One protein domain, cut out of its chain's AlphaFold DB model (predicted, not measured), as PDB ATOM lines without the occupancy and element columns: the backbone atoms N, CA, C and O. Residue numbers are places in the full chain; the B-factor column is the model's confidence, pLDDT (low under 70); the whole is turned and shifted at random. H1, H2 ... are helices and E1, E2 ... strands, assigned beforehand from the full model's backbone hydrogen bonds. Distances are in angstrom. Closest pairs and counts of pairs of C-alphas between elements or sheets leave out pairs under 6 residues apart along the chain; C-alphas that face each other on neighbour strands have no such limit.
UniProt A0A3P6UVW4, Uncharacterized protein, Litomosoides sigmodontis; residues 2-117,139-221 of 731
ATOM      1  N   ALA A   2       4.925  15.686  -2.332       85.56
ATOM      2  CA  ALA A   2       5.872  15.040  -1.413       85.56
ATOM      3  C   ALA A   2       6.978  15.990  -0.920       85.56
ATOM      4  O   ALA A   2       7.254  16.038   0.271       85.56
ATOM      5  N   ASP A   3       7.515  16.812  -1.817       85.94
ATOM      6  CA  ASP A   3       8.558  17.810  -1.551       85.94
ATOM      7  C   ASP A   3       8.127  18.797  -0.453       85.94
ATOM      8  O   ASP A   3       8.857  19.028   0.502       85.94
ATOM      9  N   ILE A   4       6.876  19.268  -0.510       87.19
ATOM     10  CA  ILE A   4       6.281  20.181   0.481       87.19
ATOM     11  C   ILE A   4       6.089  19.486   1.840       87.19
ATOM     12  O   ILE A   4       6.210  20.126   2.879       87.19
ATOM     13  N   LEU A   5       5.816  18.174   1.865       85.62
ATOM     14  CA  LEU A   5       5.743  17.409   3.120       85.62
ATOM     15  C   LEU A   5       7.129  17.252   3.766       85.62
ATOM     16  O   LEU A   5       7.231  17.244   4.990       85.62
ATOM     17  N   VAL A   6       8.185  17.158   2.950       82.00
ATOM     18  CA  VAL A   6       9.585  17.130   3.405       82.00
ATOM     19  C   VAL A   6      10.029  18.517   3.891       82.00
ATOM     20  O   VAL A   6      10.645  18.623   4.949       82.00
ATOM     21  N   GLU A   7       9.659  19.587   3.183       82.19
ATOM     22  CA  GLU A   7       9.933  20.985   3.567       82.19
ATOM     23  C   GLU A   7       9.251  21.409   4.880       82.19
ATOM     24  O   GLU A   7       9.727  22.327   5.544       82.19
ATOM     25  N   GLN A   8       8.171  20.739   5.299       76.12
ATOM     26  CA  GLN A   8       7.510  20.999   6.587       76.12
ATOM     27  C   GLN A   8       8.271  20.457   7.813       76.12
ATOM     28  O   GLN A   8       7.858  20.731   8.941       76.12
ATOM     29  N   SER A   9       9.368  19.711   7.625       64.12
ATOM     30  CA  SER A   9      10.212  19.180   8.708       64.12
ATOM     31  C   SER A   9      10.618  20.268   9.728       64.12
ATOM     32  O   SER A   9      11.009  21.363   9.325       64.12
ATOM     33  N   PRO A  10      10.533  20.018  11.054       60.69
ATOM     34  CA  PRO A  10      10.264  18.734  11.713       60.69
ATOM     35  C   PRO A  10       8.782  18.325  11.763       60.69
ATOM     36  O   PRO A  10       8.471  17.250  12.266       60.69
ATOM     37  N   PHE A  11       7.852  19.137  11.245       58.47
ATOM     38  CA  PHE A  11       6.424  18.806  11.184       58.47
ATOM     39  C   PHE A  11       6.057  17.976   9.948       58.47
ATOM     40  O   PHE A  11       5.263  18.329   9.077       58.47
ATOM     41  N   GLY A  12       6.688  16.817   9.919       57.38
ATOM     42  CA  GLY A  12       6.612  15.799   8.895       57.38
ATOM     43  C   GLY A  12       7.412  14.635   9.442       57.38
ATOM     44  O   GLY A  12       8.551  14.439   9.031       57.38
ATOM     45  N   CYS A  13       6.877  13.953  10.460       59.28
ATOM     46  CA  CYS A  13       7.604  12.900  11.161       59.28
ATOM     47  C   CYS A  13       7.820  11.734  10.194       59.28
ATOM     48  O   CYS A  13       6.925  10.924   9.956       59.28
ATOM     49  N   VAL A  14       9.011  11.709   9.600       65.12
ATOM     50  CA  VAL A  14       9.537  10.633   8.769       65.12
ATOM     51  C   VAL A  14      10.120   9.601   9.721       65.12
ATOM     52  O   VAL A  14      11.237   9.753  10.214       65.12
ATOM     53  N   TYR A  15       9.342   8.564  10.017       64.69
ATOM     54  CA  TYR A  15       9.804   7.477  10.871       64.69
ATOM     55  C   TYR A  15      10.803   6.639  10.073       64.69
ATOM     56  O   TYR A  15      10.450   6.062   9.047       64.69
ATOM     57  N   ARG A  16      12.045   6.588  10.543       69.19
ATOM     58  CA  ARG A  16      13.091   5.653  10.102       69.19
ATOM     59  C   ARG A  16      13.181   4.511  11.128       69.19
ATOM     60  O   ARG A  16      12.643   4.682  12.229       69.19
ATOM     61  N   PRO A  17      13.790   3.355  10.816       67.00
ATOM     62  CA  PRO A  17      14.114   2.398  11.867       67.00
ATOM     63  C   PRO A  17      15.229   2.999  12.744       67.00
ATOM     64  O   PRO A  17      15.841   4.007  12.382       67.00
ATOM     65  N   ALA A  18      15.474   2.420  13.919       72.19
ATOM     66  CA  ALA A  18      16.642   2.813  14.704       72.19
ATOM     67  C   ALA A  18      17.923   2.392  13.965       72.19
ATOM     68  O   ALA A  18      17.925   1.385  13.260       72.19
ATOM     69  N   GLU A  19      19.009   3.145  14.146       71.06
ATOM     70  CA  GLU A  19      20.288   2.925  13.446       71.06
ATOM     71  C   GLU A  19      20.873   1.521  13.714       71.06
ATOM     72  O   GLU A  19      21.537   0.958  12.857       71.06
ATOM     73  N   GLU A  20      20.535   0.907  14.854       71.94
ATOM     74  CA  GLU A  20      20.873  -0.482  15.215       71.94
ATOM     75  C   GLU A  20      20.129  -1.575  14.409       71.94
ATOM     76  O   GLU A  20      20.447  -2.756  14.550       71.94
ATOM     77  N   PHE A  21      19.144  -1.200  13.582       69.31
ATOM     78  CA  PHE A  21      18.371  -2.090  12.700       69.31
ATOM     79  C   PHE A  21      18.410  -1.660  11.223       69.31
ATOM     80  O   PHE A  21      17.590  -2.129  10.435       69.31
ATOM     81  N   MET A  22      19.313  -0.750  10.852       69.25
ATOM     82  CA  MET A  22      19.608  -0.446   9.452       69.25
ATOM     83  C   MET A  22      20.666  -1.441   8.962       69.25
ATOM     84  O   MET A  22      21.806  -1.385   9.421       69.25
ATOM     85  N   ASP A  23      20.314  -2.324   8.027       77.31
ATOM     86  CA  ASP A  23      21.329  -2.910   7.143       77.31
ATOM     87  C   ASP A  23      21.862  -1.794   6.213       77.31
ATOM     88  O   ASP A  23      21.134  -0.846   5.909       77.31
ATOM     89  N   ASP A  24      23.108  -1.885   5.730       78.50
ATOM     90  CA  ASP A  24      23.727  -0.832   4.890       78.50
ATOM     91  C   ASP A  24      22.924  -0.526   3.597       78.50
ATOM     92  O   ASP A  24      23.010   0.572   3.046       78.50
ATOM     93  N   ASP A  25      22.117  -1.481   3.117       79.31
ATOM     94  CA  ASP A  25      21.230  -1.333   1.952       79.31
ATOM     95  C   ASP A  25      19.917  -0.565   2.260       79.31
ATOM     96  O   ASP A  25      19.247  -0.098   1.333       79.31
ATOM     97  N   ASP A  26      19.550  -0.384   3.537       71.69
ATOM     98  CA  ASP A  26      18.300   0.261   3.981       71.69
ATOM     99  C   ASP A  26      18.429   1.797   4.163       71.69
ATOM    100  O   ASP A  26      17.491   2.458   4.639       71.69
ATOM    101  N   GLU A  27      19.552   2.406   3.739       70.56
ATOM    102  CA  GLU A  27      19.804   3.860   3.747       70.56
ATOM    103  C   GLU A  27      18.740   4.676   2.977       70.56
ATOM    104  O   GLU A  27      18.891   5.072   1.820       70.56
ATOM    105  N   GLY A  28      17.645   4.998   3.669       68.38
ATOM    106  CA  GLY A  28      16.566   5.850   3.172       68.38
ATOM    107  C   GLY A  28      15.150   5.321   3.397       68.38
ATOM    108  O   GLY A  28      14.205   6.036   3.055       68.38
ATOM    109  N   ILE A  29      14.963   4.125   3.969       73.50
ATOM    110  CA  ILE A  29      13.616   3.572   4.166       73.50
ATOM    111  C   ILE A  29      12.797   4.416   5.156       73.50
ATOM    112  O   ILE A  29      13.164   4.640   6.311       73.50
ATOM    113  N   VAL A  30      11.629   4.855   4.684       71.25
ATOM    114  CA  VAL A  30      10.620   5.568   5.470       71.25
ATOM    115  C   VAL A  30       9.521   4.592   5.874       71.25
ATOM    116  O   VAL A  30       8.746   4.122   5.046       71.25
ATOM    117  N   TYR A  31       9.438   4.311   7.170       72.12
ATOM    118  CA  TYR A  31       8.486   3.380   7.779       72.12
ATOM    119  C   TYR A  31       7.095   3.989   8.002       72.12
ATOM    120  O   TYR A  31       6.146   3.256   8.299       72.12
ATOM    121  N   GLY A  32       6.968   5.311   7.889       75.44
ATOM    122  CA  GLY A  32       5.707   6.047   7.911       75.44
ATOM    123  C   GLY A  32       5.929   7.557   7.821       75.44
ATOM    124  O   GLY A  32       7.033   8.044   8.077       75.44
ATOM    125  N   VAL A  33       4.869   8.289   7.483       82.62
ATOM    126  CA  VAL A  33       4.839   9.757   7.467       82.62
ATOM    127  C   VAL A  33       3.643  10.244   8.279       82.62
ATOM    128  O   VAL A  33       2.529   9.744   8.116       82.62
ATOM    129  N   LEU A  34       3.873  11.250   9.120       84.56
ATOM    130  CA  LEU A  34       2.828  12.012   9.799       84.56
ATOM    131  C   LEU A  34       3.022  13.506   9.509       84.56
ATOM    132  O   LEU A  34       3.992  14.109   9.969       84.56
ATOM    133  N   SER A  35       2.124  14.098   8.720       87.12
ATOM    134  CA  SER A  35       2.202  15.490   8.253       87.12
ATOM    135  C   SER A  35       0.802  16.096   8.053       87.12
ATOM    136  O   SER A  35      -0.194  15.377   7.932       87.12
ATOM    137  N   MET A  36       0.712  17.430   8.029       89.25
ATOM    138  CA  MET A  36      -0.541  18.178   7.897       89.25
ATOM    139  C   MET A  36      -0.423  19.194   6.754       89.25
ATOM    140  O   MET A  36       0.039  20.325   6.918       89.25
ATOM    141  N   LEU A  37      -0.856  18.769   5.571       92.06
ATOM    142  CA  LEU A  37      -0.750  19.530   4.332       92.06
ATOM    143  C   LEU A  37      -1.879  20.562   4.236       92.06
ATOM    144  O   LEU A  37      -3.045  20.208   4.371       92.06
ATOM    145  N   LYS A  38      -1.570  21.832   3.961       93.12
ATOM    146  CA  LYS A  38      -2.610  22.835   3.691       93.12
ATOM    147  C   LYS A  38      -3.298  22.528   2.352       93.12
ATOM    148  O   LYS A  38      -2.615  22.257   1.367       93.12
ATOM    149  N   LEU A  39      -4.631  22.556   2.333       93.81
ATOM    150  CA  LEU A  39      -5.440  22.466   1.116       93.81
ATOM    151  C   LEU A  39      -6.054  23.834   0.804       93.81
ATOM    152  O   LEU A  39      -7.119  24.178   1.311       93.81
ATOM    153  N   ASP A  40      -5.376  24.589  -0.051       91.44
ATOM    154  CA  ASP A  40      -5.921  25.733  -0.773       91.44
ATOM    155  C   ASP A  40      -6.326  25.283  -2.196       91.44
ATOM    156  O   ASP A  40      -6.759  24.146  -2.416       91.44
ATOM    157  N   THR A  41      -6.181  26.181  -3.173       89.94
ATOM    158  CA  THR A  41      -6.280  25.916  -4.615       89.94
ATOM    159  C   THR A  41      -5.159  26.630  -5.392       89.94
ATOM    160  O   THR A  41      -5.339  26.965  -6.560       89.94
ATOM    161  N   ASP A  42      -4.029  26.945  -4.746       91.88
ATOM    162  CA  ASP A  42      -2.910  27.679  -5.367       91.88
ATOM    163  C   ASP A  42      -2.015  26.774  -6.233       91.88
ATOM    164  O   ASP A  42      -1.345  27.245  -7.150       91.88
ATOM    165  N   GLN A  43      -2.025  25.467  -5.955       93.00
ATOM    166  CA  GLN A  43      -1.189  24.460  -6.608       93.00
ATOM    167  C   GLN A  43      -2.040  23.360  -7.260       93.00
ATOM    168  O   GLN A  43      -3.067  22.930  -6.729       93.00
ATOM    169  N   GLU A  44      -1.564  22.865  -8.405       94.62
ATOM    170  CA  GLU A  44      -2.233  21.867  -9.254       94.62
ATOM    171  C   GLU A  44      -2.688  20.630  -8.461       94.62
ATOM    172  O   GLU A  44      -3.883  20.346  -8.390       94.62
ATOM    173  N   PHE A  45      -1.773  19.982  -7.729       94.44
ATOM    174  CA  PHE A  45      -2.091  18.767  -6.969       94.44
ATOM    175  C   PHE A  45      -3.133  18.982  -5.852       94.44
ATOM    176  O   PHE A  45      -3.803  18.031  -5.453       94.44
ATOM    177  N   GLN A  46      -3.291  20.202  -5.323       94.88
ATOM    178  CA  GLN A  46      -4.338  20.499  -4.335       94.88
ATOM    179  C   GLN A  46      -5.709  20.554  -5.023       94.88
ATOM    180  O   GLN A  46      -6.690  19.995  -4.529       94.88
ATOM    181  N   THR A  47      -5.756  21.150  -6.217       95.50
ATOM    182  CA  THR A  47      -6.939  21.159  -7.088       95.50
ATOM    183  C   THR A  47      -7.302  19.743  -7.554       95.50
ATOM    184  O   THR A  47      -8.486  19.397  -7.587       95.50
ATOM    185  N   ASP A  48      -6.313  18.882  -7.814       96.31
ATOM    186  CA  ASP A  48      -6.527  17.456  -8.089       96.31
ATOM    187  C   ASP A  48      -7.098  16.709  -6.879       96.31
ATOM    188  O   ASP A  48      -8.039  15.929  -7.033       96.31
ATOM    189  N   ILE A  49      -6.590  16.963  -5.665       96.19
ATOM    190  CA  ILE A  49      -7.135  16.390  -4.424       96.19
ATOM    191  C   ILE A  49      -8.602  16.801  -4.254       96.19
ATOM    192  O   ILE A  49      -9.457  15.933  -4.062       96.19
ATOM    193  N   TRP A  50      -8.935  18.087  -4.404       97.06
ATOM    194  CA  TRP A  50     -10.325  18.553  -4.351       97.06
ATOM    195  C   TRP A  50     -11.203  17.914  -5.430       97.06
ATOM    196  O   TRP A  50     -12.318  17.466  -5.143       97.06
ATOM    197  N   THR A  51     -10.700  17.813  -6.660       97.31
ATOM    198  CA  THR A  51     -11.408  17.193  -7.789       97.31
ATOM    199  C   THR A  51     -11.656  15.705  -7.541       97.31
ATOM    200  O   THR A  51     -12.778  15.227  -7.732       97.31
ATOM    201  N   LEU A  52     -10.658  14.979  -7.029       96.12
ATOM    202  CA  LEU A  52     -10.757  13.575  -6.635       96.12
ATOM    203  C   LEU A  52     -11.779  13.383  -5.510       96.12
ATOM    204  O   LEU A  52     -12.658  12.529  -5.632       96.12
ATOM    205  N   LEU A  53     -11.702  14.175  -4.436       97.00
ATOM    206  CA  LEU A  53     -12.631  14.090  -3.307       97.00
ATOM    207  C   LEU A  53     -14.073  14.339  -3.762       97.00
ATOM    208  O   LEU A  53     -14.943  13.509  -3.494       97.00
ATOM    209  N   LYS A  54     -14.323  15.402  -4.539       97.38
ATOM    210  CA  LYS A  54     -15.650  15.701  -5.105       97.38
ATOM    211  C   LYS A  54     -16.137  14.602  -6.052       97.38
ATOM    212  O   LYS A  54     -17.289  14.186  -5.956       97.38
ATOM    213  N   ALA A  55     -15.285  14.079  -6.935       97.06
ATOM    214  CA  ALA A  55     -15.652  12.999  -7.853       97.06
ATOM    215  C   ALA A  55     -15.997  11.689  -7.118       97.06
ATOM    216  O   ALA A  55     -16.964  11.009  -7.475       97.06
ATOM    217  N   ARG A  56     -15.250  11.340  -6.060       96.38
ATOM    218  CA  ARG A  56     -15.537  10.165  -5.224       96.38
ATOM    219  C   ARG A  56     -16.799  10.383  -4.386       96.38
ATOM    220  O   ARG A  56     -17.650   9.496  -4.368       96.38
ATOM    221  N   ALA A  57     -16.989  11.558  -3.788       96.81
ATOM    222  CA  ALA A  57     -18.206  11.893  -3.052       96.81
ATOM    223  C   ALA A  57     -19.457  11.827  -3.948       96.81
ATOM    224  O   ALA A  57     -20.418  11.155  -3.584       96.81
ATOM    225  N   ARG A  58     -19.421  12.393  -5.167       96.88
ATOM    226  CA  ARG A  58     -20.541  12.341  -6.138       96.88
ATOM    227  C   ARG A  58     -20.941  10.913  -6.530       96.88
ATOM    228  O   ARG A  58     -22.080  10.685  -6.923       96.88
ATOM    229  N   LYS A  59     -20.007   9.957  -6.444       96.00
ATOM    230  CA  LYS A  59     -20.200   8.551  -6.839       96.00
ATOM    231  C   LYS A  59     -20.553   7.621  -5.672       96.00
ATOM    232  O   LYS A  59     -21.212   6.605  -5.900       96.00
ATOM    233  N   TYR A  60     -20.096   7.929  -4.455       95.56
ATOM    234  CA  TYR A  60     -20.153   7.011  -3.309       95.56
ATOM    235  C   TYR A  60     -20.820   7.578  -2.046       95.56
ATOM    236  O   TYR A  60     -21.277   6.777  -1.233       95.56
ATOM    237  N   SER A  61     -20.927   8.903  -1.876       95.56
ATOM    238  CA  SER A  61     -21.690   9.473  -0.759       95.56
ATOM    239  C   SER A  61     -23.185   9.205  -0.932       95.56
ATOM    240  O   SER A  61     -23.732   9.317  -2.032       95.56
ATOM    241  N   THR A  62     -23.859   8.866   0.166       92.75
ATOM    242  CA  THR A  62     -25.325   8.826   0.240       92.75
ATOM    243  C   THR A  62     -25.927  10.164   0.651       92.75
ATOM    244  O   THR A  62     -27.043  10.455   0.227       92.75
ATOM    245  N   ASP A  63     -25.208  10.981   1.430       94.00
ATOM    246  CA  ASP A  63     -25.654  12.327   1.802       94.00
ATOM    247  C   ASP A  63     -25.124  13.375   0.805       94.00
ATOM    248  O   ASP A  63     -23.968  13.338   0.367       94.00
ATOM    249  N   LYS A  64     -25.992  14.327   0.454       95.00
ATOM    250  CA  LYS A  64     -25.665  15.522  -0.326       95.00
ATOM    251  C   LYS A  64     -24.872  16.541   0.497       95.00
ATOM    252  O   LYS A  64     -24.086  17.267  -0.104       95.00
ATOM    253  N   LYS A  65     -25.015  16.572   1.833       95.94
ATOM    254  CA  LYS A  65     -24.248  17.469   2.721       95.94
ATOM    255  C   LYS A  65     -22.745  17.364   2.486       95.94
ATOM    256  O   LYS A  65     -22.093  18.385   2.343       95.94
ATOM    257  N   ILE A  66     -22.223  16.145   2.336       96.62
ATOM    258  CA  ILE A  66     -20.806  15.873   2.039       96.62
ATOM    259  C   ILE A  66     -20.321  16.611   0.779       96.62
ATOM    260  O   ILE A  66     -19.178  17.059   0.726       96.62
ATOM    261  N   LEU A  67     -21.180  16.778  -0.234       96.56
ATOM    262  CA  LEU A  67     -20.848  17.579  -1.415       96.56
ATOM    263  C   LEU A  67     -20.873  19.072  -1.108       96.56
ATOM    264  O   LEU A  67     -19.938  19.760  -1.490       96.56
ATOM    265  N   SER A  68     -21.874  19.557  -0.373       96.56
ATOM    266  CA  SER A  68     -21.918  20.951   0.085       96.56
ATOM    267  C   SER A  68     -20.715  21.316   0.964       96.56
ATOM    268  O   SER A  68     -20.159  22.393   0.795       96.56
ATOM    269  N   ILE A  69     -20.263  20.412   1.838       95.75
ATOM    270  CA  ILE A  69     -19.043  20.557   2.645       95.75
ATOM    271  C   ILE A  69     -17.821  20.646   1.724       95.75
ATOM    272  O   ILE A  69     -17.097  21.634   1.772       95.75
ATOM    273  N   LEU A  70     -17.620  19.680   0.821       96.44
ATOM    274  CA  LEU A  70     -16.493  19.697  -0.123       96.44
ATOM    275  C   LEU A  70     -16.501  20.900  -1.078       96.44
ATOM    276  O   LEU A  70     -15.436  21.369  -1.474       96.44
ATOM    277  N   ASP A  71     -17.673  21.383  -1.490       95.88
ATOM    278  CA  ASP A  71     -17.792  22.581  -2.314       95.88
ATOM    279  C   ASP A  71     -17.473  23.841  -1.485       95.88
ATOM    280  O   ASP A  71     -16.611  24.608  -1.910       95.88
ATOM    281  N   ASN A  72     -18.021  23.993  -0.272       94.81
ATOM    282  CA  ASN A  72     -17.723  25.107   0.644       94.81
ATOM    283  C   ASN A  72     -16.235  25.186   1.036       94.81
ATOM    284  O   ASN A  72     -15.634  26.256   0.954       94.81
ATOM    285  N   LEU A  73     -15.631  24.061   1.436       95.00
ATOM    286  CA  LEU A  73     -14.232  23.993   1.877       95.00
ATOM    287  C   LEU A  73     -13.225  24.281   0.752       95.00
ATOM    288  O   LEU A  73     -12.095  24.664   1.028       95.00
ATOM    289  N   SER A  74     -13.636  24.131  -0.509       95.06
ATOM    290  CA  SER A  74     -12.796  24.423  -1.680       95.06
ATOM    291  C   SER A  74     -12.840  25.885  -2.155       95.06
ATOM    292  O   SER A  74     -12.255  26.211  -3.188       95.06
ATOM    293  N   ILE A  75     -13.569  26.773  -1.464       94.12
ATOM    294  CA  ILE A  75     -13.704  28.178  -1.875       94.12
ATOM    295  C   ILE A  75     -12.441  28.953  -1.482       94.12
ATOM    296  O   ILE A  75     -12.266  29.337  -0.325       94.12
ATOM    297  N   ALA A  76     -11.608  29.251  -2.484       79.62
ATOM    298  CA  ALA A  76     -10.320  29.944  -2.362       79.62
ATOM    299  C   ALA A  76     -10.357  31.297  -1.617       79.62
ATOM    300  O   ALA A  76      -9.354  31.717  -1.050       79.62
ATOM    301  N   ASN A  77     -11.512  31.972  -1.603       72.38
ATOM    302  CA  ASN A  77     -11.708  33.277  -0.955       72.38
ATOM    303  C   ASN A  77     -12.306  33.179   0.462       72.38
ATOM    304  O   ASN A  77     -12.722  34.190   1.028       72.38
ATOM    305  N   SER A  78     -12.422  31.978   1.028       77.38
ATOM    306  CA  SER A  78     -12.908  31.799   2.396       77.38
ATOM    307  C   SER A  78     -11.776  31.998   3.413       77.38
ATOM    308  O   SER A  78     -10.636  31.608   3.183       77.38
ATOM    309  N   ASN A  79     -12.090  32.536   4.598       87.75
ATOM    310  CA  ASN A  79     -11.142  32.589   5.728       87.75
ATOM    311  C   ASN A  79     -10.889  31.200   6.365       87.75
ATOM    312  O   ASN A  79     -10.335  31.101   7.461       87.75
ATOM    313  N   ILE A  80     -11.336  30.126   5.708       91.81
ATOM    314  CA  ILE A  80     -11.302  28.759   6.204       91.81
ATOM    315  C   ILE A  80      -9.948  28.152   5.850       91.81
ATOM    316  O   ILE A  80      -9.626  27.953   4.685       91.81
ATOM    317  N   ARG A  81      -9.153  27.803   6.864       92.19
ATOM    318  CA  ARG A  81      -7.918  27.039   6.647       92.19
ATOM    319  C   ARG A  81      -8.246  25.554   6.674       92.19
ATOM    320  O   ARG A  81      -8.618  25.052   7.733       92.19
ATOM    321  N   VAL A  82      -8.082  24.858   5.551       94.69
ATOM    322  CA  VAL A  82      -8.263  23.400   5.484       94.69
ATOM    323  C   VAL A  82      -6.915  22.691   5.576       94.69
ATOM    324  O   VAL A  82      -5.969  23.049   4.872       94.69
ATOM    325  N   GLY A  83      -6.829  21.689   6.451       94.00
ATOM    326  CA  GLY A  83      -5.698  20.765   6.533       94.00
ATOM    327  C   GLY A  83      -6.077  19.384   6.002       94.00
ATOM    328  O   GLY A  83      -7.168  18.895   6.275       94.00
ATOM    329  N   LEU A  84      -5.181  18.738   5.263       94.94
ATOM    330  CA  LEU A  84      -5.218  17.312   4.964       94.94
ATOM    331  C   LEU A  84      -4.264  16.601   5.923       94.94
ATOM    332  O   LEU A  84      -3.044  16.748   5.810       94.94
ATOM    333  N   LEU A  85      -4.823  15.817   6.844       92.12
ATOM    334  CA  LEU A  85      -4.034  14.997   7.755       92.12
ATOM    335  C   LEU A  85      -3.561  13.740   7.020       92.12
ATOM    336  O   LEU A  85      -4.337  12.819   6.756       92.12
ATOM    337  N   ILE A  86      -2.270  13.723   6.695       89.00
ATOM    338  CA  ILE A  86      -1.566  12.567   6.147       89.00
ATOM    339  C   ILE A  86      -0.946  11.843   7.339       89.00
ATOM    340  O   ILE A  86       0.134  12.205   7.799       89.00
ATOM    341  N   ASN A  87      -1.671  10.857   7.866       83.00
ATOM    342  CA  ASN A  87      -1.226  10.015   8.968       83.00
ATOM    343  C   ASN A  87      -1.007   8.572   8.491       83.00
ATOM    344  O   ASN A  87      -1.952   7.929   8.027       83.00
ATOM    345  N   GLU A  88       0.208   8.054   8.669       75.19
ATOM    346  CA  GLU A  88       0.501   6.619   8.615       75.19
ATOM    347  C   GLU A  88       1.090   6.045   9.926       75.19
ATOM    348  O   GLU A  88       1.282   4.831   9.982       75.19
ATOM    349  N   ARG A  89       1.372   6.869  10.960       66.06
ATOM    350  CA  ARG A  89       1.929   6.481  12.282       66.06
ATOM    351  C   ARG A  89       1.646   7.507  13.400       66.06
ATOM    352  O   ARG A  89       1.520   8.699  13.154       66.06
ATOM    353  N   ASP A  90       1.652   7.038  14.648       57.25
ATOM    354  CA  ASP A  90       0.791   7.564  15.721       57.25
ATOM    355  C   ASP A  90       1.354   8.670  16.661       57.25
ATOM    356  O   ASP A  90       0.749   8.959  17.693       57.25
ATOM    357  N   ASP A  91       2.481   9.337  16.374       57.62
ATOM    358  CA  ASP A  91       3.100  10.299  17.328       57.62
ATOM    359  C   ASP A  91       2.853  11.793  17.029       57.62
ATOM    360  O   ASP A  91       3.793  12.586  16.921       57.62
ATOM    361  N   LEU A  92       1.591  12.242  16.986       59.44
ATOM    362  CA  LEU A  92       1.276  13.681  16.857       59.44
ATOM    363  C   LEU A  92       1.376  14.450  18.191       59.44
ATOM    364  O   LEU A  92       0.403  15.027  18.670       59.44
ATOM    365  N   LYS A  93       2.554  14.472  18.822       58.09
ATOM    366  CA  LYS A  93       2.677  14.919  20.226       58.09
ATOM    367  C   LYS A  93       2.861  16.429  20.476       58.09
ATOM    368  O   LYS A  93       2.732  16.831  21.629       58.09
ATOM    369  N   LYS A  94       3.175  17.280  19.477       56.44
ATOM    370  CA  LYS A  94       3.453  18.734  19.689       56.44
ATOM    371  C   LYS A  94       3.135  19.661  18.491       56.44
ATOM    372  O   LYS A  94       4.046  20.264  17.928       56.44
ATOM    373  N   SER A  95       1.873  19.829  18.087       55.62
ATOM    374  CA  SER A  95       1.522  20.746  16.978       55.62
ATOM    375  C   SER A  95       1.748  22.229  17.312       55.62
ATOM    376  O   SER A  95       1.038  22.812  18.132       55.62
ATOM    377  N   GLY A  96       2.709  22.861  16.628       60.97
ATOM    378  CA  GLY A  96       2.944  24.306  16.705       60.97
ATOM    379  C   GLY A  96       1.785  25.131  16.128       60.97
ATOM    380  O   GLY A  96       1.064  24.682  15.236       60.97
ATOM    381  N   ALA A  97       1.626  26.375  16.597       67.56
ATOM    382  CA  ALA A  97       0.477  27.236  16.275       67.56
ATOM    383  C   ALA A  97       0.288  27.562  14.774       67.56
ATOM    384  O   ALA A  97      -0.781  28.039  14.387       67.56
ATOM    385  N   GLN A  98       1.284  27.278  13.927       67.12
ATOM    386  CA  GLN A  98       1.183  27.384  12.467       67.12
ATOM    387  C   GLN A  98       0.157  26.410  11.852       67.12
ATOM    388  O   GLN A  98      -0.457  26.747  10.841       67.12
ATOM    389  N   TYR A  99      -0.118  25.271  12.499       72.25
ATOM    390  CA  TYR A  99      -1.078  24.250  12.041       72.25
ATOM    391  C   TYR A  99      -2.503  24.457  12.588       72.25
ATOM    392  O   TYR A  99      -3.257  23.506  12.791       72.25
ATOM    393  N   ARG A 100      -2.901  25.713  12.834       83.81
ATOM    394  CA  ARG A 100      -4.289  26.072  13.166       83.81
ATOM    395  C   ARG A 100      -5.162  26.048  11.910       83.81
ATOM    396  O   ARG A 100      -5.323  27.063  11.228       83.81
ATOM    397  N   PHE A 101      -5.714  24.873  11.624       90.50
ATOM    398  CA  PHE A 101      -6.737  24.661  10.604       90.50
ATOM    399  C   PHE A 101      -8.140  24.783  11.203       90.50
ATOM    400  O   PHE A 101      -8.404  24.313  12.308       90.50
ATOM    401  N   SER A 102      -9.033  25.421  10.455       92.31
ATOM    402  CA  SER A 102     -10.454  25.552  10.780       92.31
ATOM    403  C   SER A 102     -11.198  24.235  10.564       92.31
ATOM    404  O   SER A 102     -12.119  23.938  11.311       92.31
ATOM    405  N   HIS A 103     -10.795  23.459   9.553       93.88
ATOM    406  CA  HIS A 103     -11.331  22.128   9.256       93.88
ATOM    407  C   HIS A 103     -10.182  21.203   8.856       93.88
ATOM    408  O   HIS A 103      -9.236  21.640   8.192       93.88
ATOM    409  N   ILE A 104     -10.277  19.927   9.212       93.75
ATOM    410  CA  ILE A 104      -9.329  18.891   8.798       93.75
ATOM    411  C   ILE A 104     -10.060  17.800   8.018       93.75
ATOM    412  O   ILE A 104     -11.105  17.298   8.429       93.75
ATOM    413  N   VAL A 105      -9.486  17.446   6.871       95.62
ATOM    414  CA  VAL A 105      -9.844  16.286   6.060       95.62
ATOM    415  C   VAL A 105      -8.886  15.159   6.430       95.62
ATOM    416  O   VAL A 105      -7.668  15.325   6.353       95.62
ATOM    417  N   LEU A 106      -9.420  14.001   6.808       94.06
ATOM    418  CA  LEU A 106      -8.638  12.819   7.177       94.06
ATOM    419  C   LEU A 106      -8.973  11.655   6.238       94.06
ATOM    420  O   LEU A 106     -10.142  11.319   6.052       94.06
ATOM    421  N   ILE A 107      -7.944  11.037   5.648       93.69
ATOM    422  CA  ILE A 107      -8.081   9.924   4.695       93.69
ATOM    423  C   ILE A 107      -7.596   8.627   5.346       93.69
ATOM    424  O   ILE A 107      -6.409   8.312   5.319       93.69
ATOM    425  N   LEU A 108      -8.525   7.846   5.900       92.00
ATOM    426  CA  LEU A 108      -8.222   6.551   6.509       92.00
ATOM    427  C   LEU A 108      -8.291   5.417   5.482       92.00
ATOM    428  O   LEU A 108      -9.233   5.326   4.688       92.00
ATOM    429  N   LYS A 109      -7.318   4.506   5.539       91.06
ATOM    430  CA  LYS A 109      -7.388   3.180   4.909       91.06
ATOM    431  C   LYS A 109      -8.092   2.255   5.906       91.06
ATOM    432  O   LYS A 109      -7.582   2.080   7.004       91.06
ATOM    433  N   ILE A 110      -9.235   1.675   5.544       92.19
ATOM    434  CA  ILE A 110      -9.989   0.764   6.423       92.19
ATOM    435  C   ILE A 110     -10.316  -0.549   5.708       92.19
ATOM    436  O   ILE A 110     -10.414  -0.603   4.476       92.19
ATOM    437  N   ARG A 111     -10.524  -1.615   6.481       92.12
ATOM    438  CA  ARG A 111     -11.040  -2.894   5.989       92.12
ATOM    439  C   ARG A 111     -12.452  -3.113   6.516       92.12
ATOM    440  O   ARG A 111     -12.690  -3.061   7.712       92.12
ATOM    441  N   ILE A 112     -13.385  -3.365   5.605       93.19
ATOM    442  CA  ILE A 112     -14.783  -3.656   5.921       93.19
ATOM    443  C   ILE A 112     -15.024  -5.134   5.642       93.19
ATOM    444  O   ILE A 112     -14.800  -5.588   4.518       93.19
ATOM    445  N   SER A 113     -15.494  -5.881   6.638       93.69
ATOM    446  CA  SER A 113     -15.979  -7.240   6.423       93.69
ATOM    447  C   SER A 113     -17.159  -7.227   5.445       93.69
ATOM    448  O   SER A 113     -18.143  -6.505   5.620       93.69
ATOM    449  N   ASP A 114     -17.098  -8.074   4.417       90.75
ATOM    450  CA  ASP A 114     -18.311  -8.599   3.810       90.75
ATOM    451  C   ASP A 114     -19.013  -9.408   4.903       90.75
ATOM    452  O   ASP A 114     -18.758 -10.603   5.074       90.75
ATOM    453  N   ILE A 115     -19.916  -8.754   5.636       82.69
ATOM    454  CA  ILE A 115     -20.952  -9.437   6.404       82.69
ATOM    455  C   ILE A 115     -21.834 -10.139   5.370       82.69
ATOM    456  O   ILE A 115     -22.840  -9.612   4.883       82.69
ATOM    457  N   HIS A 116     -21.413 -11.336   4.967       67.25
ATOM    458  CA  HIS A 116     -22.301 -12.276   4.324       67.25
ATOM    459  C   HIS A 116     -23.458 -12.494   5.287       67.25
ATOM    460  O   HIS A 116     -23.272 -12.975   6.402       67.25
ATOM    461  N   GLY A 117     -24.654 -12.107   4.838       61.16
ATOM    462  CA  GLY A 117     -25.917 -12.437   5.483       61.16
ATOM    463  C   GLY A 117     -26.188 -13.932   5.363       61.16
ATOM    464  O   GLY A 117     -27.142 -14.338   4.693       61.16
ATOM    465  N   ALA A 139     -26.673  -2.713  -5.962       71.50
ATOM    466  CA  ALA A 139     -26.424  -1.348  -5.499       71.50
ATOM    467  C   ALA A 139     -27.095  -1.050  -4.145       71.50
ATOM    468  O   ALA A 139     -26.443  -0.523  -3.247       71.50
ATOM    469  N   GLN A 140     -28.366  -1.435  -3.961       75.06
ATOM    470  CA  GLN A 140     -29.068  -1.270  -2.681       75.06
ATOM    471  C   GLN A 140     -28.402  -2.072  -1.558       75.06
ATOM    472  O   GLN A 140     -28.186  -1.525  -0.481       75.06
ATOM    473  N   LYS A 141     -27.987  -3.320  -1.820       76.25
ATOM    474  CA  LYS A 141     -27.239  -4.131  -0.842       76.25
ATOM    475  C   LYS A 141     -25.941  -3.452  -0.390       76.25
ATOM    476  O   LYS A 141     -25.672  -3.415   0.805       76.25
ATOM    477  N   LYS A 142     -25.178  -2.845  -1.315       73.94
ATOM    478  CA  LYS A 142     -23.975  -2.067  -0.963       73.94
ATOM    479  C   LYS A 142     -24.280  -0.821  -0.122       73.94
ATOM    480  O   LYS A 142     -23.500  -0.519   0.772       73.94
ATOM    481  N   ARG A 143     -25.393  -0.120  -0.378       69.00
ATOM    482  CA  ARG A 143     -25.818   1.029   0.449       69.00
ATOM    483  C   ARG A 143     -26.207   0.600   1.866       69.00
ATOM    484  O   ARG A 143     -25.745   1.218   2.811       69.00
ATOM    485  N   ILE A 144     -26.988  -0.476   2.003       67.69
ATOM    486  CA  ILE A 144     -27.451  -0.982   3.308       67.69
ATOM    487  C   ILE A 144     -26.273  -1.452   4.174       67.69
ATOM    488  O   ILE A 144     -26.206  -1.102   5.348       67.69
ATOM    489  N   ALA A 145     -25.307  -2.170   3.589       64.44
ATOM    490  CA  ALA A 145     -24.083  -2.555   4.296       64.44
ATOM    491  C   ALA A 145     -23.283  -1.327   4.772       64.44
ATOM    492  O   ALA A 145     -22.847  -1.284   5.918       64.44
ATOM    493  N   ALA A 146     -23.148  -0.295   3.929       63.03
ATOM    494  CA  ALA A 146     -22.469   0.943   4.308       63.03
ATOM    495  C   ALA A 146     -23.185   1.698   5.447       63.03
ATOM    496  O   ALA A 146     -22.505   2.213   6.330       63.03
ATOM    497  N   SER A 147     -24.524   1.737   5.461       62.38
ATOM    498  CA  SER A 147     -25.297   2.387   6.531       62.38
ATOM    499  C   SER A 147     -25.353   1.590   7.836       62.38
ATOM    500  O   SER A 147     -25.502   2.186   8.890       62.38
ATOM    501  N   MET A 148     -25.227   0.259   7.799       62.00
ATOM    502  CA  MET A 148     -25.149  -0.545   9.029       62.00
ATOM    503  C   MET A 148     -23.846  -0.289   9.794       62.00
ATOM    504  O   MET A 148     -23.866  -0.191  11.014       62.00
ATOM    505  N   ILE A 149     -22.735  -0.107   9.074       61.81
ATOM    506  CA  ILE A 149     -21.428   0.242   9.656       61.81
ATOM    507  C   ILE A 149     -21.466   1.645  10.279       61.81
ATOM    508  O   ILE A 149     -20.945   1.840  11.371       61.81
ATOM    509  N   ALA A 150     -22.154   2.595   9.635       58.91
ATOM    510  CA  ALA A 150     -22.314   3.966  10.132       58.91
ATOM    511  C   ALA A 150     -23.054   4.084  11.476       58.91
ATOM    512  O   ALA A 150     -22.977   5.127  12.116       58.91
ATOM    513  N   ASN A 151     -23.747   3.026  11.907       54.38
ATOM    514  CA  ASN A 151     -24.477   2.982  13.174       54.38
ATOM    515  C   ASN A 151     -23.751   2.152  14.256       54.38
ATOM    516  O   ASN A 151     -24.292   1.988  15.346       54.38
ATOM    517  N   ALA A 152     -22.586   1.569  13.947       51.78
ATOM    518  CA  ALA A 152     -21.855   0.658  14.838       51.78
ATOM    519  C   ALA A 152     -20.647   1.314  15.535       51.78
ATOM    520  O   ALA A 152     -20.152   0.787  16.528       51.78
ATOM    521  N   GLU A 153     -20.179   2.452  15.026       53.00
ATOM    522  CA  GLU A 153     -19.113   3.260  15.621       53.00
ATOM    523  C   GLU A 153     -19.763   4.387  16.444       53.00
ATOM    524  O   GLU A 153     -20.516   5.195  15.903       53.00
ATOM    525  N   GLY A 154     -19.556   4.384  17.765       50.31
ATOM    526  CA  GLY A 154     -20.357   5.183  18.704       50.31
ATOM    527  C   GLY A 154     -19.936   6.651  18.852       50.31
ATOM    528  O   GLY A 154     -18.743   6.943  18.897       50.31
ATOM    529  N   ASP A 155     -20.940   7.528  18.990       53.28
ATOM    530  CA  ASP A 155     -20.974   8.948  19.416       53.28
ATOM    531  C   ASP A 155     -19.996   9.985  18.826       53.28
ATOM    532  O   ASP A 155     -20.311  11.176  18.827       53.28
ATOM    533  N   LEU A 156     -18.863   9.596  18.241       62.31
ATOM    534  CA  LEU A 156     -17.982  10.489  17.486       62.31
ATOM    535  C   LEU A 156     -18.560  10.745  16.085       62.31
ATOM    536  O   LEU A 156     -18.036  10.287  15.069       62.31
ATOM    537  N   GLN A 157     -19.678  11.476  16.056       77.69
ATOM    538  CA  GLN A 157     -20.490  11.786  14.877       77.69
ATOM    539  C   GLN A 157     -19.817  12.816  13.947       77.69
ATOM    540  O   GLN A 157     -20.312  13.921  13.736       77.69
ATOM    541  N   PHE A 158     -18.673  12.448  13.375       88.38
ATOM    542  CA  PHE A 158     -18.021  13.209  12.312       88.38
ATOM    543  C   PHE A 158     -18.729  12.985  10.969       88.38
ATOM    544  O   PHE A 158     -19.112  11.860  10.640       88.38
ATOM    545  N   ASP A 159     -18.859  14.036  10.155       94.12
ATOM    546  CA  ASP A 159     -19.324  13.888   8.774       94.12
ATOM    547  C   ASP A 159     -18.278  13.101   7.970       94.12
ATOM    548  O   ASP A 159     -17.090  13.434   7.962       94.12
ATOM    549  N   TYR A 160     -18.698  12.037   7.280       95.25
ATOM    550  CA  TYR A 160     -17.782  11.210   6.496       95.25
ATOM    551  C   TYR A 160     -18.438  10.561   5.274       95.25
ATOM    552  O   TYR A 160     -19.654  10.399   5.180       95.25
ATOM    553  N   PHE A 161     -17.608  10.120   4.325       96.31
ATOM    554  CA  PHE A 161     -18.021   9.157   3.300       96.31
ATOM    555  C   PHE A 161     -16.932   8.115   3.040       96.31
ATOM    556  O   PHE A 161     -15.760   8.323   3.346       96.31
ATOM    557  N   GLN A 162     -17.307   6.970   2.467       95.44
ATOM    558  CA  GLN A 162     -16.377   5.870   2.202       95.44
ATOM    559  C   GLN A 162     -16.532   5.306   0.791       95.44
ATOM    560  O   GLN A 162     -17.645   5.162   0.284       95.44
ATOM    561  N   TYR A 163     -15.411   4.963   0.153       95.19
ATOM    562  CA  TYR A 163     -15.387   4.374  -1.185       95.19
ATOM    563  C   TYR A 163     -14.474   3.139  -1.262       95.19
ATOM    564  O   TYR A 163     -13.421   3.107  -0.626       95.19
ATOM    565  N   PRO A 164     -14.857   2.102  -2.032       94.06
ATOM    566  CA  PRO A 164     -14.045   0.900  -2.192       94.06
ATOM    567  C   PRO A 164     -12.794   1.205  -3.021       94.06
ATOM    568  O   PRO A 164     -12.878   1.920  -4.020       94.06
ATOM    569  N   VAL A 165     -11.662   0.602  -2.653       90.62
ATOM    570  CA  VAL A 165     -10.373   0.784  -3.360       90.62
ATOM    571  C   VAL A 165     -10.105  -0.324  -4.393       90.62
ATOM    572  O   VAL A 165      -9.073  -0.326  -5.046       90.62
ATOM    573  N   GLN A 166     -11.036  -1.272  -4.573       76.81
ATOM    574  CA  GLN A 166     -10.826  -2.520  -5.336       76.81
ATOM    575  C   GLN A 166     -10.563  -2.365  -6.850       76.81
ATOM    576  O   GLN A 166     -10.297  -3.363  -7.510       76.81
ATOM    577  N   SER A 167     -10.690  -1.162  -7.416       67.88
ATOM    578  CA  SER A 167     -10.294  -0.844  -8.801       67.88
ATOM    579  C   SER A 167      -8.933  -0.151  -8.901       67.88
ATOM    580  O   SER A 167      -8.396  -0.034  -9.996       67.88
ATOM    581  N   ASP A 168      -8.397   0.312  -7.772       72.69
ATOM    582  CA  ASP A 168      -7.261   1.232  -7.686       72.69
ATOM    583  C   ASP A 168      -6.090   0.574  -6.913       72.69
ATOM    584  O   ASP A 168      -5.246   1.257  -6.336       72.69
ATOM    585  N   VAL A 169      -6.108  -0.763  -6.827       76.62
ATOM    586  CA  VAL A 169      -5.190  -1.628  -6.069       76.62
ATOM    587  C   VAL A 169      -4.933  -2.887  -6.898       76.62
ATOM    588  O   VAL A 169      -5.876  -3.533  -7.357       76.62
ATOM    589  N   GLU A 170      -3.662  -3.232  -7.084       81.62
ATOM    590  CA  GLU A 170      -3.221  -4.403  -7.851       81.62
ATOM    591  C   GLU A 170      -3.545  -5.716  -7.109       81.62
ATOM    592  O   GLU A 170      -3.703  -5.736  -5.886       81.62
ATOM    593  N   LYS A 171      -3.697  -6.830  -7.839       82.62
ATOM    594  CA  LYS A 171      -4.239  -8.091  -7.281       82.62
ATOM    595  C   LYS A 171      -3.340  -8.711  -6.205       82.62
ATOM    596  O   LYS A 171      -3.830  -9.382  -5.301       82.62
ATOM    597  N   ASP A 172      -2.049  -8.484  -6.351       82.38
ATOM    598  CA  ASP A 172      -0.912  -8.910  -5.543       82.38
ATOM    599  C   ASP A 172      -0.539  -7.892  -4.448       82.38
ATOM    600  O   ASP A 172       0.247  -8.194  -3.550       82.38
ATOM    601  N   SER A 173      -1.151  -6.704  -4.452       83.31
ATOM    602  CA  SER A 173      -0.927  -5.695  -3.418       83.31
ATOM    603  C   SER A 173      -1.409  -6.167  -2.042       83.31
ATOM    604  O   SER A 173      -2.537  -6.642  -1.882       83.31
ATOM    605  N   LYS A 174      -0.607  -5.900  -1.001       81.25
ATOM    606  CA  LYS A 174      -0.948  -6.144   0.419       81.25
ATOM    607  C   LYS A 174      -2.255  -5.460   0.867       81.25
ATOM    608  O   LYS A 174      -2.835  -5.850   1.882       81.25
ATOM    609  N   PHE A 175      -2.736  -4.462   0.114       79.00
ATOM    610  CA  PHE A 175      -4.006  -3.764   0.344       79.00
ATOM    611  C   PHE A 175      -5.226  -4.403  -0.341       79.00
ATOM    612  O   PHE A 175      -6.325  -3.866  -0.215       79.00
ATOM    613  N   ASN A 176      -5.085  -5.536  -1.035       87.81
ATOM    614  CA  ASN A 176      -6.226  -6.287  -1.563       87.81
ATOM    615  C   ASN A 176      -7.094  -6.876  -0.415       87.81
ATOM    616  O   ASN A 176      -6.777  -6.750   0.776       87.81
ATOM    617  N   SER A 177      -8.236  -7.478  -0.760       89.69
ATOM    618  CA  SER A 177      -9.134  -8.107   0.211       89.69
ATOM    619  C   SER A 177      -8.519  -9.355   0.839       89.69
ATOM    620  O   SER A 177      -8.075 -10.245   0.118       89.69
ATOM    621  N   VAL A 178      -8.564  -9.434   2.167       91.19
ATOM    622  CA  VAL A 178      -8.051 -10.560   2.962       91.19
ATOM    623  C   VAL A 178      -9.217 -11.433   3.410       91.19
ATOM    624  O   VAL A 178     -10.280 -10.911   3.739       91.19
ATOM    625  N   ILE A 179      -9.027 -12.751   3.430       92.62
ATOM    626  CA  ILE A 179      -9.986 -13.690   4.019       92.62
ATOM    627  C   ILE A 179      -9.425 -14.129   5.371       92.62
ATOM    628  O   ILE A 179      -8.359 -14.735   5.417       92.62
ATOM    629  N   LEU A 180     -10.138 -13.821   6.454       92.19
ATOM    630  CA  LEU A 180      -9.799 -14.222   7.819       92.19
ATOM    631  C   LEU A 180     -11.002 -14.965   8.401       92.19
ATOM    632  O   LEU A 180     -12.123 -14.463   8.334       92.19
ATOM    633  N   ASN A 181     -10.796 -16.182   8.908       93.06
ATOM    634  CA  ASN A 181     -11.852 -17.044   9.464       93.06
ATOM    635  C   ASN A 181     -13.076 -17.209   8.528       93.06
ATOM    636  O   ASN A 181     -14.224 -17.237   8.962       93.06
ATOM    637  N   GLY A 182     -12.828 -17.272   7.212       92.12
ATOM    638  CA  GLY A 182     -13.855 -17.353   6.162       92.12
ATOM    639  C   GLY A 182     -14.548 -16.026   5.808       92.12
ATOM    640  O   GLY A 182     -15.222 -15.944   4.780       92.12
ATOM    641  N   ILE A 183     -14.356 -14.967   6.597       92.00
ATOM    642  CA  ILE A 183     -14.916 -13.632   6.360       92.00
ATOM    643  C   ILE A 183     -13.995 -12.863   5.403       92.00
ATOM    644  O   ILE A 183     -12.788 -12.770   5.619       92.00
ATOM    645  N   THR A 184     -14.555 -12.294   4.331       92.75
ATOM    646  CA  THR A 184     -13.789 -11.511   3.342       92.75
ATOM    647  C   THR A 184     -13.771 -10.030   3.714       92.75
ATOM    648  O   THR A 184     -14.769  -9.335   3.557       92.75
ATOM    649  N   TYR A 185     -12.628  -9.511   4.143       93.50
ATOM    650  CA  TYR A 185     -12.422  -8.103   4.478       93.50
ATOM    651  C   TYR A 185     -11.989  -7.313   3.237       93.50
ATOM    652  O   TYR A 185     -10.877  -7.481   2.731       93.50
ATOM    653  N   ARG A 186     -12.860  -6.439   2.722       93.19
ATOM    654  CA  ARG A 186     -12.609  -5.597   1.540       93.19
ATOM    655  C   ARG A 186     -11.933  -4.270   1.911       93.19
ATOM    656  O   ARG A 186     -12.323  -3.657   2.904       93.19
ATOM    657  N   PRO A 187     -11.000  -3.760   1.087       94.31
ATOM    658  CA  PRO A 187     -10.381  -2.456   1.304       94.31
ATOM    659  C   PRO A 187     -11.305  -1.300   0.900       94.31
ATOM    660  O   PRO A 187     -11.851  -1.260  -0.212       94.31
ATOM    661  N   TYR A 188     -11.408  -0.312   1.786       94.75
ATOM    662  CA  TYR A 188     -12.081   0.965   1.571       94.75
ATOM    663  C   TYR A 188     -11.165   2.124   1.989       94.75
ATOM    664  O   TYR A 188     -10.273   1.971   2.823       94.75
ATOM    665  N   ARG A 189     -11.399   3.306   1.416       94.25
ATOM    666  CA  ARG A 189     -10.918   4.577   1.968       94.25
ATOM    667  C   ARG A 189     -12.104   5.308   2.576       94.25
ATOM    668  O   ARG A 189     -13.132   5.443   1.907       94.25
ATOM    669  N   ARG A 190     -11.959   5.771   3.816       94.56
ATOM    670  CA  ARG A 190     -12.907   6.670   4.479       94.56
ATOM    671  C   ARG A 190     -12.324   8.079   4.486       94.56
ATOM    672  O   ARG A 190     -11.139   8.251   4.757       94.56
ATOM    673  N   ILE A 191     -13.152   9.057   4.146       95.69
ATOM    674  CA  ILE A 191     -12.839  10.482   4.192       95.69
ATOM    675  C   ILE A 191     -13.691  11.075   5.307       95.69
ATOM    676  O   ILE A 191     -14.913  11.112   5.157       95.69
ATOM    677  N   ASN A 192     -13.055  11.503   6.394       95.25
ATOM    678  CA  ASN A 192     -13.712  12.181   7.511       95.25
ATOM    679  C   ASN A 192     -13.473  13.692   7.406       95.25
ATOM    680  O   ASN A 192     -12.390  14.113   6.987       95.25
ATOM    681  N   PHE A 193     -14.452  14.481   7.836       94.75
ATOM    682  CA  PHE A 193     -14.356  15.927   8.017       94.75
ATOM    683  C   PHE A 193     -14.488  16.244   9.506       94.75
ATOM    684  O   PHE A 193     -15.396  15.741  10.168       94.75
ATOM    685  N   THR A 194     -13.571  17.051  10.039       92.56
ATOM    686  CA  THR A 194     -13.588  17.459  11.449       92.56
ATOM    687  C   THR A 194     -13.391  18.963  11.581       92.56
ATOM    688  O   THR A 194     -12.398  19.509  11.093       92.56
ATOM    689  N   ASP A 195     -14.323  19.616  12.268       90.25
ATOM    690  CA  ASP A 195     -14.357  21.064  12.453       90.25
ATOM    691  C   ASP A 195     -13.587  21.476  13.719       90.25
ATOM    692  O   ASP A 195     -13.645  20.802  14.745       90.25
ATOM    693  N   ASN A 196     -12.934  22.640  13.665       71.00
ATOM    694  CA  ASN A 196     -12.239  23.313  14.770       71.00
ATOM    695  C   ASN A 196     -11.088  22.519  15.414       71.00
ATOM    696  O   ASN A 196     -11.123  22.149  16.587       71.00
ATOM    697  N   GLY A 197      -9.995  22.383  14.657       65.75
ATOM    698  CA  GLY A 197      -8.762  21.743  15.114       65.75
ATOM    699  C   GLY A 197      -8.816  20.218  15.049       65.75
ATOM    700  O   GLY A 197      -9.766  19.629  14.542       65.75
ATOM    701  N   ILE A 198      -7.754  19.573  15.527       63.88
ATOM    702  CA  ILE A 198      -7.762  18.129  15.769       63.88
ATOM    703  C   ILE A 198      -8.346  17.951  17.172       63.88
ATOM    704  O   ILE A 198      -7.735  18.454  18.116       63.88
ATOM    705  N   PRO A 199      -9.483  17.262  17.357       58.25
ATOM    706  CA  PRO A 199      -9.897  16.861  18.692       58.25
ATOM    707  C   PRO A 199      -8.825  15.931  19.265       58.25
ATOM    708  O   PRO A 199      -8.472  14.951  18.607       58.25
ATOM    709  N   ASP A 200      -8.352  16.163  20.492       59.34
ATOM    710  CA  ASP A 200      -7.411  15.237  21.146       59.34
ATOM    711  C   ASP A 200      -7.990  13.807  21.181       59.34
ATOM    712  O   ASP A 200      -7.278  12.825  20.994       59.34
ATOM    713  N   ALA A 201      -9.320  13.696  21.281       55.88
ATOM    714  CA  ALA A 201     -10.076  12.454  21.137       55.88
ATOM    715  C   ALA A 201      -9.987  11.795  19.741       55.88
ATOM    716  O   ALA A 201      -9.978  10.573  19.670       55.88
ATOM    717  N   LEU A 202      -9.892  12.548  18.635       61.66
ATOM    718  CA  LEU A 202      -9.693  11.985  17.286       61.66
ATOM    719  C   LEU A 202      -8.278  11.414  17.147       61.66
ATOM    720  O   LEU A 202      -8.100  10.338  16.577       61.66
ATOM    721  N   VAL A 203      -7.289  12.126  17.692       60.78
ATOM    722  CA  VAL A 203      -5.899  11.666  17.792       60.78
ATOM    723  C   VAL A 203      -5.853  10.362  18.596       60.78
ATOM    724  O   VAL A 203      -5.473   9.325  18.057       60.78
ATOM    725  N   LEU A 204      -6.386  10.363  19.821       53.91
ATOM    726  CA  LEU A 204      -6.427   9.193  20.700       53.91
ATOM    727  C   LEU A 204      -7.231   8.020  20.112       53.91
ATOM    728  O   LEU A 204      -6.806   6.878  20.251       53.91
ATOM    729  N   ALA A 205      -8.355   8.268  19.430       54.50
ATOM    730  CA  ALA A 205      -9.169   7.213  18.825       54.50
ATOM    731  C   ALA A 205      -8.508   6.592  17.585       54.50
ATOM    732  O   ALA A 205      -8.535   5.372  17.429       54.50
ATOM    733  N   THR A 206      -7.883   7.403  16.722       56.44
ATOM    734  CA  THR A 206      -7.200   6.898  15.517       56.44
ATOM    735  C   THR A 206      -5.996   6.039  15.905       56.44
ATOM    736  O   THR A 206      -5.845   4.929  15.396       56.44
ATOM    737  N   PHE A 207      -5.189   6.519  16.856       55.44
ATOM    738  CA  PHE A 207      -4.014   5.809  17.368       55.44
ATOM    739  C   PHE A 207      -4.416   4.576  18.200       55.44
ATOM    740  O   PHE A 207      -3.833   3.501  18.072       55.44
ATOM    741  N   GLY A 208      -5.475   4.691  19.010       46.47
ATOM    742  CA  GLY A 208      -6.003   3.592  19.817       46.47
ATOM    743  C   GLY A 208      -6.528   2.423  18.982       46.47
ATOM    744  O   GLY A 208      -6.219   1.274  19.286       46.47
ATOM    745  N   LEU A 209      -7.280   2.688  17.907       49.12
ATOM    746  CA  LEU A 209      -7.816   1.635  17.036       49.12
ATOM    747  C   LEU A 209      -6.710   0.895  16.268       49.12
ATOM    748  O   LEU A 209      -6.704  -0.335  16.258       49.12
ATOM    749  N   ALA A 210      -5.751   1.624  15.684       46.44
ATOM    750  CA  ALA A 210      -4.632   1.025  14.954       46.44
ATOM    751  C   ALA A 210      -3.728   0.181  15.872       46.44
ATOM    752  O   ALA A 210      -3.393  -0.958  15.537       46.44
ATOM    753  N   GLY A 211      -3.397   0.702  17.060       36.03
ATOM    754  CA  GLY A 211      -2.637  -0.033  18.069       36.03
ATOM    755  C   GLY A 211      -3.354  -1.298  18.552       36.03
ATOM    756  O   GLY A 211      -2.727  -2.348  18.667       36.03
ATOM    757  N   MET A 212      -4.669  -1.238  18.783       38.06
ATOM    758  CA  MET A 212      -5.452  -2.379  19.277       38.06
ATOM    759  C   MET A 212      -5.612  -3.500  18.235       38.06
ATOM    760  O   MET A 212      -5.465  -4.666  18.601       38.06
ATOM    761  N   GLU A 213      -5.847  -3.191  16.950       44.53
ATOM    762  CA  GLU A 213      -5.854  -4.222  15.893       44.53
ATOM    763  C   GLU A 213      -4.473  -4.877  15.728       44.53
ATOM    764  O   GLU A 213      -4.379  -6.098  15.577       44.53
ATOM    765  N   LEU A 214      -3.389  -4.092  15.802       38.75
ATOM    766  CA  LEU A 214      -2.030  -4.623  15.692       38.75
ATOM    767  C   LEU A 214      -1.657  -5.499  16.897       38.75
ATOM    768  O   LEU A 214      -1.080  -6.568  16.712       38.75
ATOM    769  N   ILE A 215      -2.020  -5.092  18.118       35.12
ATOM    770  CA  ILE A 215      -1.802  -5.886  19.337       35.12
ATOM    771  C   ILE A 215      -2.587  -7.201  19.278       35.12
ATOM    772  O   ILE A 215      -2.022  -8.242  19.605       35.12
ATOM    773  N   ALA A 216      -3.840  -7.192  18.810       36.22
ATOM    774  CA  ALA A 216      -4.617  -8.420  18.627       36.22
ATOM    775  C   ALA A 216      -3.929  -9.386  17.642       36.22
ATOM    776  O   ALA A 216      -3.684 -10.541  17.985       36.22
ATOM    777  N   LEU A 217      -3.527  -8.894  16.463       41.03
ATOM    778  CA  LEU A 217      -2.833  -9.700  15.453       41.03
ATOM    779  C   LEU A 217      -1.458 -10.206  15.916       41.03
ATOM    780  O   LEU A 217      -1.063 -11.307  15.539       41.03
ATOM    781  N   VAL A 218      -0.725  -9.441  16.730       39.09
ATOM    782  CA  VAL A 218       0.548  -9.894  17.312       39.09
ATOM    783  C   VAL A 218       0.307 -10.978  18.364       39.09
ATOM    784  O   VAL A 218       0.967 -12.012  18.314       39.09
ATOM    785  N   LEU A 219      -0.656 -10.792  19.274       38.50
ATOM    786  CA  LEU A 219      -0.959 -11.765  20.330       38.50
ATOM    787  C   LEU A 219      -1.509 -13.093  19.779       38.50
ATOM    788  O   LEU A 219      -1.153 -14.142  20.306       38.50
ATOM    789  N   GLU A 220      -2.291 -13.076  18.693       39.19
ATOM    790  CA  GLU A 220      -2.736 -14.301  18.002       39.19
ATOM    791  C   GLU A 220      -1.593 -15.083  17.321       39.19
ATOM    792  O   GLU A 220      -1.763 -16.263  17.014       39.19
ATOM    793  N   ASN A 221      -0.429 -14.462  17.080       34.69
ATOM    794  CA  ASN A 221       0.671 -15.050  16.304       34.69
ATOM    795  C   ASN A 221       1.954 -15.344  17.111       34.69
ATOM    796  O   ASN A 221       2.952 -15.759  16.520       34.69
TER     797      ASN A 221
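Overview. This is residues 2 to 117 and 139 to 221 of the 731 residues of an uncharacterized protein of Litomosoides sigmodontis (UniProt A0A3P6UVW4). One twisted sheet of seven strands is the wall of this domain, with the helical hairpin H2 and H3 and the short helix H1 over one face. The long last helix H5 runs past the other face without being on the sheet, and H4 only grazes the sheet. The printed part has 199 residues, with five named helices and seven named strands, along the chain H1, E1, E2, H2, H3, E3, E4, H4, E5, E6, E7 and H5; the class is mixed, helices and strands, and in the branched sheet the neighbours E3 and E4 are parallel while the other neighbour pairs are antiparallel. The whole is compact, with a radius of gyration of the C-alphas of 18.3 A and spans of 49 by 48 by 32 A.

Along the chain. Find C-alpha 2 at (5.872, 15.040, -1.413), where H1, residues 2 to 7, begins. Next come E1, residues 12 to 15, and E2, residues 32 to 38, 19.2 A long. H2 takes residues 44 to 60, 24.0 A, and H3 residues 65 to 73. Then read E3, residues 82 to 87, and E4, residues 103 to 113, 29.9 A, which bends by 53 degrees at residue 109. After the cut come H4, residues 139 to 149, E5, residues 159 to 164, and E6, residues 178 to 180. E7, residues 183 to 195, 35.2 A, bends by 56 degrees at residue 187. H5, residues 200 to 219, 27.8 A, ends at C-alpha 219 (-0.959, -11.765, 20.330).

Arrangement. Start at the edge strand E1, antiparallel to E2 in a hairpin, with N 13 and O 34 2.9 A apart. E3 is antiparallel to E2 (N 84 and O 37, 2.7 A) and parallel to E4 (N 105 and O 83, 2.8 A). E4 is on one side of E7, antiparallel, with N 108 and O 190 2.9 A apart. On the other side of E7 look for E5 beside residues 188 to 193 (N 191 and O 161, 2.8 A) and E6 beside residues 183 to 185 (N 185 and O 178, 2.8 A), both antiparallel to it. H1, H2 and H3 are on the same face. H2 is over E5, across the strands at 84 degrees on the local plane; their closest C-alphas, Tyr 60 and Tyr 163, are 5.8 A apart. H2 and H3 touch at Lys 54 and Leu 70, C-alphas 6.4 A apart, at a shallow tilt of 12 degrees, opposite ways. H5 is only just not on the sheet, with 4 pairs of C-alphas within 10 A. In H1 to H5 every O i to N i+4 pair is within hydrogen-bond range.

Size, cuts and confidence. The C-alphas farthest apart, Asp 24 and Gln 140, are 53.3 A apart. Residues 118 to 138 are not printed, and C-alphas 117 and 139 are 15.6 A apart across that cut. The links E1 to E2, E3 to E4 and E5 to E6 are long. Residues 20 to 25 and 212 to 221, of which 212 to 219 belong to H5, stand free. The model's mean pLDDT over the printed part is 78.3; look for values under 70 at residues 9 to 17, 89 to 98, 143 to 156 and 197 to 221, among others.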